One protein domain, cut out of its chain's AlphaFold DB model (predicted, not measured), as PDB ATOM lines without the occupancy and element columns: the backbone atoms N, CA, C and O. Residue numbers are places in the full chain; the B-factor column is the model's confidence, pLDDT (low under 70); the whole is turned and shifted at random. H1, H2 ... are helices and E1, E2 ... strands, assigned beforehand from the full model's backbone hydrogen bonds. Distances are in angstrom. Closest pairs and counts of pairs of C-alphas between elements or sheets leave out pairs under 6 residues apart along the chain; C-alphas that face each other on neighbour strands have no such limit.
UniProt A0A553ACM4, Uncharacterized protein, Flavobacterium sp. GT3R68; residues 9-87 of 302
ATOM      1  N   LEU A   9     109.141  91.512 121.383       83.81
ATOM      2  CA  LEU A   9     109.664  90.898 120.160       83.81
ATOM      3  C   LEU A   9     108.634  89.959 119.505       83.81
ATOM      4  O   LEU A   9     108.482  89.956 118.289       83.81
ATOM      5  N   ASP A  10     107.872  89.194 120.296       82.81
ATOM      6  CA  ASP A  10     106.805  88.336 119.764       82.81
ATOM      7  C   ASP A  10     105.667  89.151 119.131       82.81
ATOM      8  O   ASP A  10     105.016  88.667 118.196       82.81
ATOM      9  N   ILE A  11     105.419  90.350 119.671       85.69
ATOM     10  CA  ILE A  11     104.426  91.322 119.198       85.69
ATOM     11  C   ILE A  11     104.893  91.985 117.904       85.69
ATOM     12  O   ILE A  11     104.126  92.042 116.950       85.69
ATOM     13  N   GLU A  12     106.149  92.417 117.829       85.88
ATOM     14  CA  GLU A  12     106.740  92.966 116.604       85.88
ATOM     15  C   GLU A  12     106.711  91.931 115.472       85.88
ATOM     16  O   GLU A  12     106.245  92.214 114.370       85.88
ATOM     17  N   ASN A  13     107.063  90.680 115.777       85.56
ATOM     18  CA  ASN A  13     107.008  89.559 114.835       85.56
ATOM     19  C   ASN A  13     105.585  89.191 114.362       85.56
ATOM     20  O   ASN A  13     105.430  88.244 113.594       85.56
ATOM     21  N   VAL A  14     104.529  89.861 114.842       85.31
ATOM     22  CA  VAL A  14     103.172  89.706 114.289       85.31
ATOM     23  C   VAL A  14     103.092  90.314 112.896       85.31
ATOM     24  O   VAL A  14     102.502  89.707 112.013       85.31
ATOM     25  N   TYR A  15     103.664  91.502 112.717       85.94
ATOM     26  CA  TYR A  15     103.517  92.293 111.497       85.94
ATOM     27  C   TYR A  15     104.846  92.494 110.765       85.94
ATOM     28  O   TYR A  15     104.850  92.809 109.578       85.94
ATOM     29  N   VAL A  16     105.980  92.260 111.435       85.75
ATOM     30  CA  VAL A  16     107.296  92.240 110.795       85.75
ATOM     31  C   VAL A  16     107.474  90.933 110.012       85.75
ATOM     32  O   VAL A  16     107.324  89.852 110.587       85.75
ATOM     33  N   PRO A  17     107.822  90.997 108.714       77.50
ATOM     34  CA  PRO A  17     108.177  89.814 107.942       77.50
ATOM     35  C   PRO A  17     109.358  89.064 108.562       77.50
ATOM     36  O   PRO A  17     110.343  89.665 108.997       77.50
ATOM     37  N   GLN A  18     109.284  87.736 108.575       78.75
ATOM     38  CA  GLN A  18     110.366  86.903 109.087       78.75
ATOM     39  C   GLN A  18     111.605  87.023 108.185       78.75
ATOM     40  O   GLN A  18     111.584  86.655 107.012       78.75
ATOM     41  N   ILE A  19     112.699  87.525 108.761       78.00
ATOM     42  CA  ILE A  19     113.925  87.917 108.043       78.00
ATOM     43  C   ILE A  19     114.545  86.741 107.272       78.00
ATOM     44  O   ILE A  19     115.104  86.906 106.187       78.00
ATOM     45  N   GLU A  20     114.424  85.535 107.824       73.50
ATOM     46  CA  GLU A  20     114.935  84.281 107.258       73.50
ATOM     47  C   GLU A  20     114.287  83.912 105.912       73.50
ATOM     48  O   GLU A  20     114.898  83.191 105.125       73.50
ATOM     49  N   TYR A  21     113.123  84.483 105.592       72.12
ATOM     50  CA  TYR A  21     112.368  84.176 104.373       72.12
ATOM     51  C   TYR A  21     112.311  85.339 103.373       72.12
ATOM     52  O   TYR A  21     111.654  85.230 102.345       72.12
ATOM     53  N   LEU A  22     113.015  86.452 103.625       70.56
ATOM     54  CA  LEU A  22     112.948  87.649 102.764       70.56
ATOM     55  C   LEU A  22     113.460  87.426 101.335       70.56
ATOM     56  O   LEU A  22     113.038  88.128 100.422       70.56
ATOM     57  N   ASN A  23     114.361  86.459 101.162       66.44
ATOM     58  CA  ASN A  23     114.980  86.107  99.885       66.44
ATOM     59  C   ASN A  23     114.426  84.811  99.283       66.44
ATOM     60  O   ASN A  23     114.998  84.295  98.323       66.44
ATOM     61  N   ASP A  24     113.415  84.213  99.912       62.03
ATOM     62  CA  ASP A  24     112.865  82.946  99.456       62.03
ATOM     63  C   ASP A  24     111.733  83.243  98.467       62.03
ATOM     64  O   ASP A  24     110.622  83.596  98.862       62.03
ATOM     65  N   ASP A  25     112.014  83.077  97.170       50.12
ATOM     66  CA  ASP A  25     111.052  83.275  96.068       50.12
ATOM     67  C   ASP A  25     109.779  82.408  96.213       50.12
ATOM     68  O   ASP A  25     108.782  82.623  95.525       50.12
ATOM     69  N   PHE A  26     109.809  81.416  97.109       45.66
ATOM     70  CA  PHE A  26     108.714  80.494  97.407       45.66
ATOM     71  C   PHE A  26     107.730  80.993  98.472       45.66
ATOM     72  O   PHE A  26     106.587  80.534  98.493       45.66
ATOM     73  N   PHE A  27     108.131  81.917  99.349       45.25
ATOM     74  CA  PHE A  27     107.275  82.414 100.427       45.25
ATOM     75  C   PHE A  27     106.729  83.787 100.068       45.25
ATOM     76  O   PHE A  27     107.115  84.829 100.599       45.25
ATOM     77  N   GLY A  28     105.781  83.755  99.134       43.91
ATOM     78  CA  GLY A  28     104.862  84.853  98.921       43.91
ATOM     79  C   GLY A  28     104.210  85.252 100.244       43.91
ATOM     80  O   GLY A  28     103.431  84.495 100.797       43.91
ATOM     81  N   ILE A  29     104.563  86.461 100.684       46.62
ATOM     82  CA  ILE A  29     103.693  87.433 101.345       46.62
ATOM     83  C   ILE A  29     103.230  87.019 102.759       46.62
ATOM     84  O   ILE A  29     102.543  86.033 102.984       46.62
ATOM     85  N   ASN A  30     103.552  87.864 103.744       52.09
ATOM     86  CA  ASN A  30     102.705  88.044 104.926       52.09
ATOM     87  C   ASN A  30     101.296  88.448 104.430       52.09
ATOM     88  O   ASN A  30     100.985  89.639 104.373       52.09
ATOM     89  N   ASP A  31     100.481  87.478 103.999       60.88
ATOM     90  CA  ASP A  31      99.133  87.681 103.431       60.88
ATOM     91  C   ASP A  31      98.176  88.330 104.436       60.88
ATOM     92  O   ASP A  31      97.106  88.815 104.084       60.88
ATOM     93  N   ASP A  32      98.582  88.376 105.699       73.44
ATOM     94  CA  ASP A  32      97.806  88.961 106.775       73.44
ATOM     95  C   ASP A  32      97.773  90.501 106.721       73.44
ATOM     96  O   ASP A  32      96.831  91.093 107.235       73.44
ATOM     97  N   PHE A  33      98.759  91.156 106.084       86.44
ATOM     98  CA  PHE A  33      98.921  92.623 106.083       86.44
ATOM     99  C   PHE A  33      99.066  93.223 104.677       86.44
ATOM    100  O   PHE A  33      99.933  94.062 104.446       86.44
ATOM    101  N   ILE A  34      98.259  92.783 103.711       85.19
ATOM    102  CA  ILE A  34      98.385  93.116 102.275       85.19
ATOM    103  C   ILE A  34      98.649  94.608 102.014       85.19
ATOM    104  O   ILE A  34      99.540  94.953 101.234       85.19
ATOM    105  N   ASN A  35      97.907  95.494 102.672       88.62
ATOM    106  CA  ASN A  35      97.963  96.933 102.440       88.62
ATOM    107  C   ASN A  35      99.006  97.624 103.325       88.62
ATOM    108  O   ASN A  35      99.618  98.606 102.904       88.62
ATOM    109  N   SER A  36      99.251  97.105 104.531       91.19
ATOM    110  CA  SER A  36     100.226  97.686 105.465       91.19
ATOM    111  C   SER A  36     101.668  97.239 105.192       91.19
ATOM    112  O   SER A  36     102.620  97.926 105.568       91.19
ATOM    113  N   ASN A  37     101.858  96.098 104.522       88.31
ATOM    114  CA  ASN A  37     103.146  95.412 104.392       88.31
ATOM    115  C   ASN A  37     104.221  96.272 103.719       88.31
ATOM    116  O   ASN A  37     105.362  96.298 104.170       88.31
ATOM    117  N   GLU A  38     103.884  97.015 102.664       88.38
ATOM    118  CA  GLU A  38     104.877  97.842 101.969       88.38
ATOM    119  C   GLU A  38     105.397  98.992 102.840       88.38
ATOM    120  O   GLU A  38     106.593  99.288 102.819       88.38
ATOM    121  N   VAL A  39     104.536  99.603 103.659       92.25
ATOM    122  CA  VAL A  39     104.962 100.633 104.618       92.25
ATOM    123  C   VAL A  39     105.809 100.004 105.725       92.25
ATOM    124  O   VAL A  39     106.869 100.536 106.061       92.25
ATOM    125  N   ILE A  40     105.404  98.833 106.230       90.94
ATOM    126  CA  ILE A  40     106.171  98.076 107.229       90.94
ATOM    127  C   ILE A  40     107.576  97.767 106.698       90.94
ATOM    128  O   ILE A  40     108.556  98.123 107.350       90.94
ATOM    129  N   LYS A  41     107.705  97.211 105.488       88.81
ATOM    130  CA  LYS A  41     109.005  96.914 104.859       88.81
ATOM    131  C   LYS A  41     109.872  98.155 104.683       88.81
ATOM    132  O   LYS A  41     111.060  98.112 104.981       88.81
ATOM    133  N   ARG A  42     109.295  99.272 104.227       89.44
ATOM    134  CA  ARG A  42     110.027 100.545 104.074       89.44
ATOM    135  C   ARG A  42     110.491 101.123 105.404       89.44
ATOM    136  O   ARG A  42     111.485 101.840 105.436       89.44
ATOM    137  N   SER A  43     109.791 100.811 106.490       92.25
ATOM    138  CA  SER A  43     110.200 101.222 107.829       92.25
ATOM    139  C   SER A  43     111.322 100.357 108.413       92.25
ATOM    140  O   SER A  43     111.954 100.773 109.380       92.25
ATOM    141  N   MET A  44     111.620  99.181 107.854       91.94
ATOM    142  CA  MET A  44     112.698  98.320 108.351       91.94
ATOM    143  C   MET A  44     114.073  98.963 108.128       91.94
ATOM    144  O   MET A  44     114.383  99.453 107.043       91.94
ATOM    145  N   LYS A  45     114.915  98.948 109.167       93.06
ATOM    146  CA  LYS A  45     116.287  99.467 109.124       93.06
ATOM    147  C   LYS A  45     117.267  98.324 108.908       93.06
ATOM    148  O   LYS A  45     117.381  97.437 109.759       93.06
ATOM    149  N   PHE A  46     118.024  98.402 107.823       93.56
ATOM    150  CA  PHE A  46     119.105  97.475 107.516       93.56
ATOM    151  C   PHE A  46     120.422  98.226 107.343       93.56
ATOM    152  O   PHE A  46     120.436  99.414 107.012       93.56
ATOM    153  N   TYR A  47     121.528  97.536 107.588       94.00
ATOM    154  CA  TYR A  47     122.858  98.041 107.269       94.00
ATOM    155  C   TYR A  47     123.784  96.910 106.830       94.00
ATOM    156  O   TYR A  47     123.619  95.764 107.255       94.00
ATOM    157  N   GLU A  48     124.761  97.248 106.003       94.62
ATOM    158  CA  GLU A  48     125.908  96.418 105.664       94.62
ATOM    159  C   GLU A  48     127.122  96.860 106.492       94.62
ATOM    160  O   GLU A  48     127.276  98.047 106.792       94.62
ATOM    161  N   ILE A  49     127.950  95.905 106.921       92.44
ATOM    162  CA  ILE A  49     129.267  96.180 107.497       92.44
ATOM    163  C   ILE A  49     130.323  95.947 106.423       92.44
ATOM    164  O   ILE A  49     130.544  94.806 106.011       92.44
ATOM    165  N   GLU A  50     131.021  97.010 106.047       88.12
ATOM    166  CA  GLU A  50     132.247  96.917 105.262       88.12
ATOM    167  C   GLU A  50     133.439  96.915 106.223       88.12
ATOM    168  O   GLU A  50     133.529  97.762 107.111       88.12
ATOM    169  N   VAL A  51     134.318  95.915 106.099       81.75
ATOM    170  CA  VAL A  51     135.525  95.780 106.927       81.75
ATOM    171  C   VAL A  51     136.729  96.065 106.051       81.75
ATOM    172  O   VAL A  51     136.957  95.330 105.090       81.75
ATOM    173  N   ASP A  52     137.513  97.076 106.417       75.00
ATOM    174  CA  ASP A  52     138.728  97.434 105.695       75.00
ATOM    175  C   ASP A  52     139.911  97.478 106.670       75.00
ATOM    176  O   ASP A  52     140.031  98.399 107.473       75.00
ATOM    177  N   ALA A  53     140.737  96.423 106.620       65.88
ATOM    178  CA  ALA A  53     141.978  96.136 107.364       65.88
ATOM    179  C   ALA A  53     142.006  96.358 108.901       65.88
ATOM    180  O   ALA A  53     142.402  95.443 109.622       65.88
ATOM    181  N   GLU A  54     141.612  97.527 109.410       71.25
ATOM    182  CA  GLU A  54     141.632  97.927 110.828       71.25
ATOM    183  C   GLU A  54     140.365  98.680 111.290       71.25
ATOM    184  O   GLU A  54     140.206  98.891 112.494       71.25
ATOM    185  N   ASP A  55     139.451  99.044 110.384       76.06
ATOM    186  CA  ASP A  55     138.227  99.792 110.704       76.06
ATOM    187  C   ASP A  55     136.983  99.148 110.063       76.06
ATOM    188  O   ASP A  55     137.084  98.290 109.178       76.06
ATOM    189  N   PHE A  56     135.796  99.527 110.538       82.44
ATOM    190  CA  PHE A  56     134.538  99.073 109.947       82.44
ATOM    191  C   PHE A  56     133.550 100.223 109.761       82.44
ATOM    192  O   PHE A  56     133.316 101.021 110.670       82.44
ATOM    193  N   GLU A  57     132.891 100.255 108.605       86.94
ATOM    194  CA  GLU A  57     131.830 101.216 108.313       86.94
ATOM    195  C   GLU A  57     130.461 100.525 108.301       86.94
ATOM    196  O   GLU A  57     130.324  99.364 107.916       86.94
ATOM    197  N   LYS A  58     129.428 101.233 108.779       91.56
ATOM    198  CA  LYS A  58     128.032 100.778 108.720       91.56
ATOM    199  C   LYS A  58     127.295 101.563 107.651       91.56
ATOM    200  O   LYS A  58     126.878 102.694 107.904       91.56
ATOM    201  N   LEU A  59     127.077 100.937 106.503       92.81
ATOM    202  CA  LEU A  59     126.368 101.546 105.387       92.81
ATOM    203  C   LEU A  59     124.880 101.189 105.451       92.81
ATOM    204  O   LEU A  59     124.543 100.008 105.534       92.81
ATOM    205  N   PRO A  60     123.958 102.166 105.455       92.81
ATOM    206  CA  PRO A  60     122.533 101.869 105.414       92.81
ATOM    207  C   PRO A  60     122.168 101.228 104.071       92.81
ATOM    208  O   PRO A  60     122.538 101.744 103.020       92.81
ATOM    209  N   ILE A  61     121.390 100.148 104.114       93.06
ATOM    210  CA  ILE A  61     120.880  99.462 102.919       93.06
ATOM    211  C   ILE A  61     119.355  99.365 102.978       93.06
ATOM    212  O   ILE A  61     118.745  99.380 104.052       93.06
ATOM    213  N   SER A  62     118.719  99.282 101.818       88.94
ATOM    214  CA  SER A  62     117.273  99.122 101.698       88.94
ATOM    215  C   SER A  62     116.833  97.672 101.918       88.94
ATOM    216  O   SER A  62     117.614  96.727 101.815       88.94
ATOM    217  N   TYR A  63     115.528  97.484 102.133       85.25
ATOM    218  CA  TYR A  63     114.904  96.157 102.157       85.25
ATOM    219  C   TYR A  63     115.229  95.322 100.906       85.25
ATOM    220  O   TYR A  63     115.415  94.117 101.012       85.25
ATOM    221  N   LYS A  64     115.299  95.951  99.723       85.81
ATOM    222  CA  LYS A  64     115.548  95.248  98.452       85.81
ATOM    223  C   LYS A  64     116.997  94.788  98.295       85.81
ATOM    224  O   LYS A  64     117.251  93.849  97.554       85.81
ATOM    225  N   GLU A  65     117.928  95.473  98.949       89.06
ATOM    226  CA  GLU A  65     119.360  95.150  98.928       89.06
ATOM    227  C   GLU A  65     119.729  94.159 100.036       89.06
ATOM    228  O   GLU A  65     120.750  93.479  99.957       89.06
ATOM    229  N   PHE A  66     118.907  94.065 101.084       89.88
ATOM    230  CA  PHE A  66     119.156  93.172 102.201       89.88
ATOM    231  C   PHE A  66     119.194  91.702 101.757       89.88
ATOM    232  O   PHE A  66     118.303  91.223 101.065       89.88
ATOM    233  N   ASN A  67     120.208  90.964 102.219       88.94
ATOM    234  CA  ASN A  67     120.365  89.550 101.941       88.94
ATOM    235  C   ASN A  67     120.709  88.805 103.234       88.94
ATOM    236  O   ASN A  67     121.831  88.898 103.722       88.94
ATOM    237  N   ASN A  68     119.774  88.007 103.751       86.56
ATOM    238  CA  ASN A  68     119.966  87.238 104.983       86.56
ATOM    239  C   ASN A  68     121.072  86.164 104.911       86.56
ATOM    240  O   ASN A  68     121.519  85.684 105.950       86.56
ATOM    241  N   LYS A  69     121.528  85.788 103.708       89.00
ATOM    242  CA  LYS A  69     122.668  84.879 103.503       89.00
ATOM    243  C   LYS A  69     124.003  85.625 103.525       89.00
ATOM    244  O   LYS A  69     125.041  84.984 103.698       89.00
ATOM    245  N   ASN A  70     124.002  86.951 103.351       89.25
ATOM    246  CA  ASN A  70     125.209  87.759 103.477       89.25
ATOM    247  C   ASN A  70     125.484  88.041 104.962       89.25
ATOM    248  O   ASN A  70     124.715  88.723 105.632       89.25
ATOM    249  N   LYS A  71     126.620  87.544 105.465       90.12
ATOM    250  CA  LYS A  71     127.044  87.713 106.866       90.12
ATOM    251  C   LYS A  71     127.310  89.168 107.255       90.12
ATOM    252  O   LYS A  71     127.338  89.467 108.445       90.12
ATOM    253  N   ASN A  72     127.505  90.041 106.270       92.06
ATOM    254  CA  ASN A  72     127.745  91.459 106.491       92.06
ATOM    255  C   ASN A  72     126.448  92.275 106.551       92.06
ATOM    256  O   ASN A  72     126.508  93.446 106.903       92.06
ATOM    257  N   HIS A  73     125.286  91.692 106.234       92.75
ATOM    258  CA  HIS A  73     124.004  92.394 106.274       92.75
ATOM    259  C   HIS A  73     123.304  92.155 107.613       92.75
ATOM    260  O   HIS A  73     123.147  91.021 108.066       92.75
ATOM    261  N   PHE A  74     122.810  93.227 108.224       91.31
ATOM    262  CA  PHE A  74     122.170  93.189 109.533       91.31
ATOM    263  C   PHE A  74     120.834  93.925 109.526       91.31
ATOM    264  O   PHE A  74     120.686  94.988 108.924       91.31
ATOM    265  N   TYR A  75     119.869  93.379 110.266       90.62
ATOM    266  CA  TYR A  75     118.603  94.034 110.578       90.62
ATOM    267  C   TYR A  75     118.668  94.697 111.955       90.62
ATOM    268  O   TYR A  75     119.133  94.092 112.921       90.62
ATOM    269  N   LYS A  76     118.178  95.937 112.057       89.81
ATOM    270  CA  LYS A  76     118.230  96.754 113.281       89.81
ATOM    271  C   LYS A  76     116.848  97.110 113.844       89.81
ATOM    272  O   LYS A  76     116.750  97.993 114.693       89.81
ATOM    273  N   GLY A  77     115.781  96.465 113.379       89.06
ATOM    274  CA  GLY A  77     114.418  96.795 113.800       89.06
ATOM    275  C   GLY A  77     113.721  97.790 112.871       89.06
ATOM    276  O   GLY A  77     114.146  98.027 111.738       89.06
ATOM    277  N   LEU A  78     112.643  98.392 113.371       90.00
ATOM    278  CA  LEU A  78     111.798  99.322 112.623       90.00
ATOM    279  C   LEU A  78     112.126 100.789 112.920       90.00
ATOM    280  O   LEU A  78     112.523 101.174 114.022       90.00
ATOM    281  N   ASN A  79     111.893 101.639 111.928       92.12
ATOM    282  CA  ASN A  79     111.767 103.074 112.078       92.12
ATOM    283  C   ASN A  79     110.338 103.425 112.493       92.12
ATOM    284  O   ASN A  79     109.509 103.734 111.642       92.12
ATOM    285  N   TYR A  80     110.050 103.360 113.792       89.06
ATOM    286  CA  TYR A  80     108.695 103.589 114.295       89.06
ATOM    287  C   TYR A  80     108.135 104.975 113.982       89.06
ATOM    288  O   TYR A  80     106.943 105.077 113.736       89.06
ATOM    289  N   GLU A  81     108.973 106.009 113.950       90.06
ATOM    290  CA  GLU A  81     108.554 107.359 113.555       90.06
ATOM    291  C   GLU A  81     108.019 107.354 112.116       90.06
ATOM    292  O   GLU A  81     106.847 107.629 111.887       90.06
ATOM    293  N   TYR A  82     108.825 106.873 111.164       93.62
ATOM    294  CA  TYR A  82     108.392 106.730 109.771       93.62
ATOM    295  C   TYR A  82     107.173 105.814 109.625       93.62
ATOM    296  O   TYR A  82     106.271 106.109 108.845       93.62
ATOM    297  N   LEU A  83     107.138 104.696 110.352       93.31
ATOM    298  CA  LEU A  83     106.023 103.759 110.290       93.31
ATOM    299  C   LEU A  83     104.721 104.430 110.735       93.31
ATOM    300  O   LEU A  83     103.734 104.345 110.017       93.31
ATOM    301  N   LEU A  84     104.730 105.120 111.877       90.25
ATOM    302  CA  LEU A  84     103.556 105.804 112.421       90.25
ATOM    303  C   LEU A  84     103.068 106.939 111.516       90.25
ATOM    304  O   LEU A  84     101.862 107.126 111.394       90.25
ATOM    305  N   ASP A  85     103.985 107.644 110.854       92.81
ATOM    306  CA  ASP A  85     103.641 108.750 109.956       92.81
ATOM    307  C   ASP A  85     103.041 108.289 108.620       92.81
ATOM    308  O   ASP A  85     102.365 109.064 107.946       92.81
ATOM    309  N   ASN A  86     103.308 107.046 108.206       95.25
ATOM    310  CA  ASN A  86     102.971 106.562 106.863       95.25
ATOM    311  C   ASN A  86     101.983 105.391 106.853       95.25
ATOM    312  O   ASN A  86     101.478 105.044 105.784       95.25
ATOM    313  N   ILE A  87     101.726 104.748 107.994       94.25
ATOM    314  CA  ILE A  87     100.783 103.634 108.069       94.25
ATOM    315  C   ILE A  87      99.351 104.152 108.200       94.25
ATOM    316  O   ILE A  87      99.053 105.025 109.014       94.25
TER     317      ILE A  87
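Overview. This is residues 9 to 87 of the 302 residues of an uncharacterized protein of Flavobacterium sp. GT3R68 (UniProt A0A553ACM4). A long hairpin of strands E1 and E2 reaches out at one end of a small, strongly twisted sheet, and two short helices, H2 and H3, pack on each other at the other end. E3 lies along E1 near the helix end, where a long loop, residues 13 to 36, winds round to join the small separate helix H1 to H2. The printed part has 79 residues, with three named helices and three named strands in the order H1 H2 E1 E2 E3 H3; the sheet runs E2 E1 E3, antiparallel throughout, and the class is mixed, helices and strands. It is only just compact, close to loose, with a radius of gyration of the C-alphas of 13.8 A and spans of 45 by 31 by 22 A.

Arrangement. E1, residues 44 to 52, is the inner strand. It forms a hairpin with edge strand E2, residues 55 to 61, antiparallel at 151 degrees, with N 48 and O 59 within hydrogen-bond range at 2.8 A. The other edge strand, E3, residues 73 to 78, is antiparallel to E1 at 150 degrees; N 45 and O 77 are 2.8 A apart. H2, residues 37 to 43, is only just on the sheet, with 5 pairs of C-alphas within 10 A, and only grazes it with residues 40 to 43. H3, residues 80 to 86, is not on the sheet. It touches H2, the closest C-alphas being those of Ser 43 and Leu 83, 5.5 A apart, at a steep tilt of 50 degrees, opposite ways. H1, residues 9 to 12, touches no helix and is not on the sheet. Every O i to N i+4 pair is within hydrogen-bond range in H2 and H3; H1 is too short for one.

Along the chain. E1 spans 26.2 A from C-alpha 44 at (112.698, 98.320, 108.351); E2 spans 19.0 A and E3 15.4 A. H1 begins at C-alpha 9, (109.664, 90.898, 120.160), and spans 5.0 A. H2 and H3 each span 9.8 A, H3 ending at C-alpha 86, (102.971, 106.562, 106.863).

Size, cuts and confidence. The C-alphas farthest apart, those of Asp 32 and Glu 54, are 44.9 A apart. The printed part has no cut; the links H1 to H2 and E2 to E3 are long. Mean pLDDT of the printed part is 83.1, with residues 23 to 31 and 53 under 70.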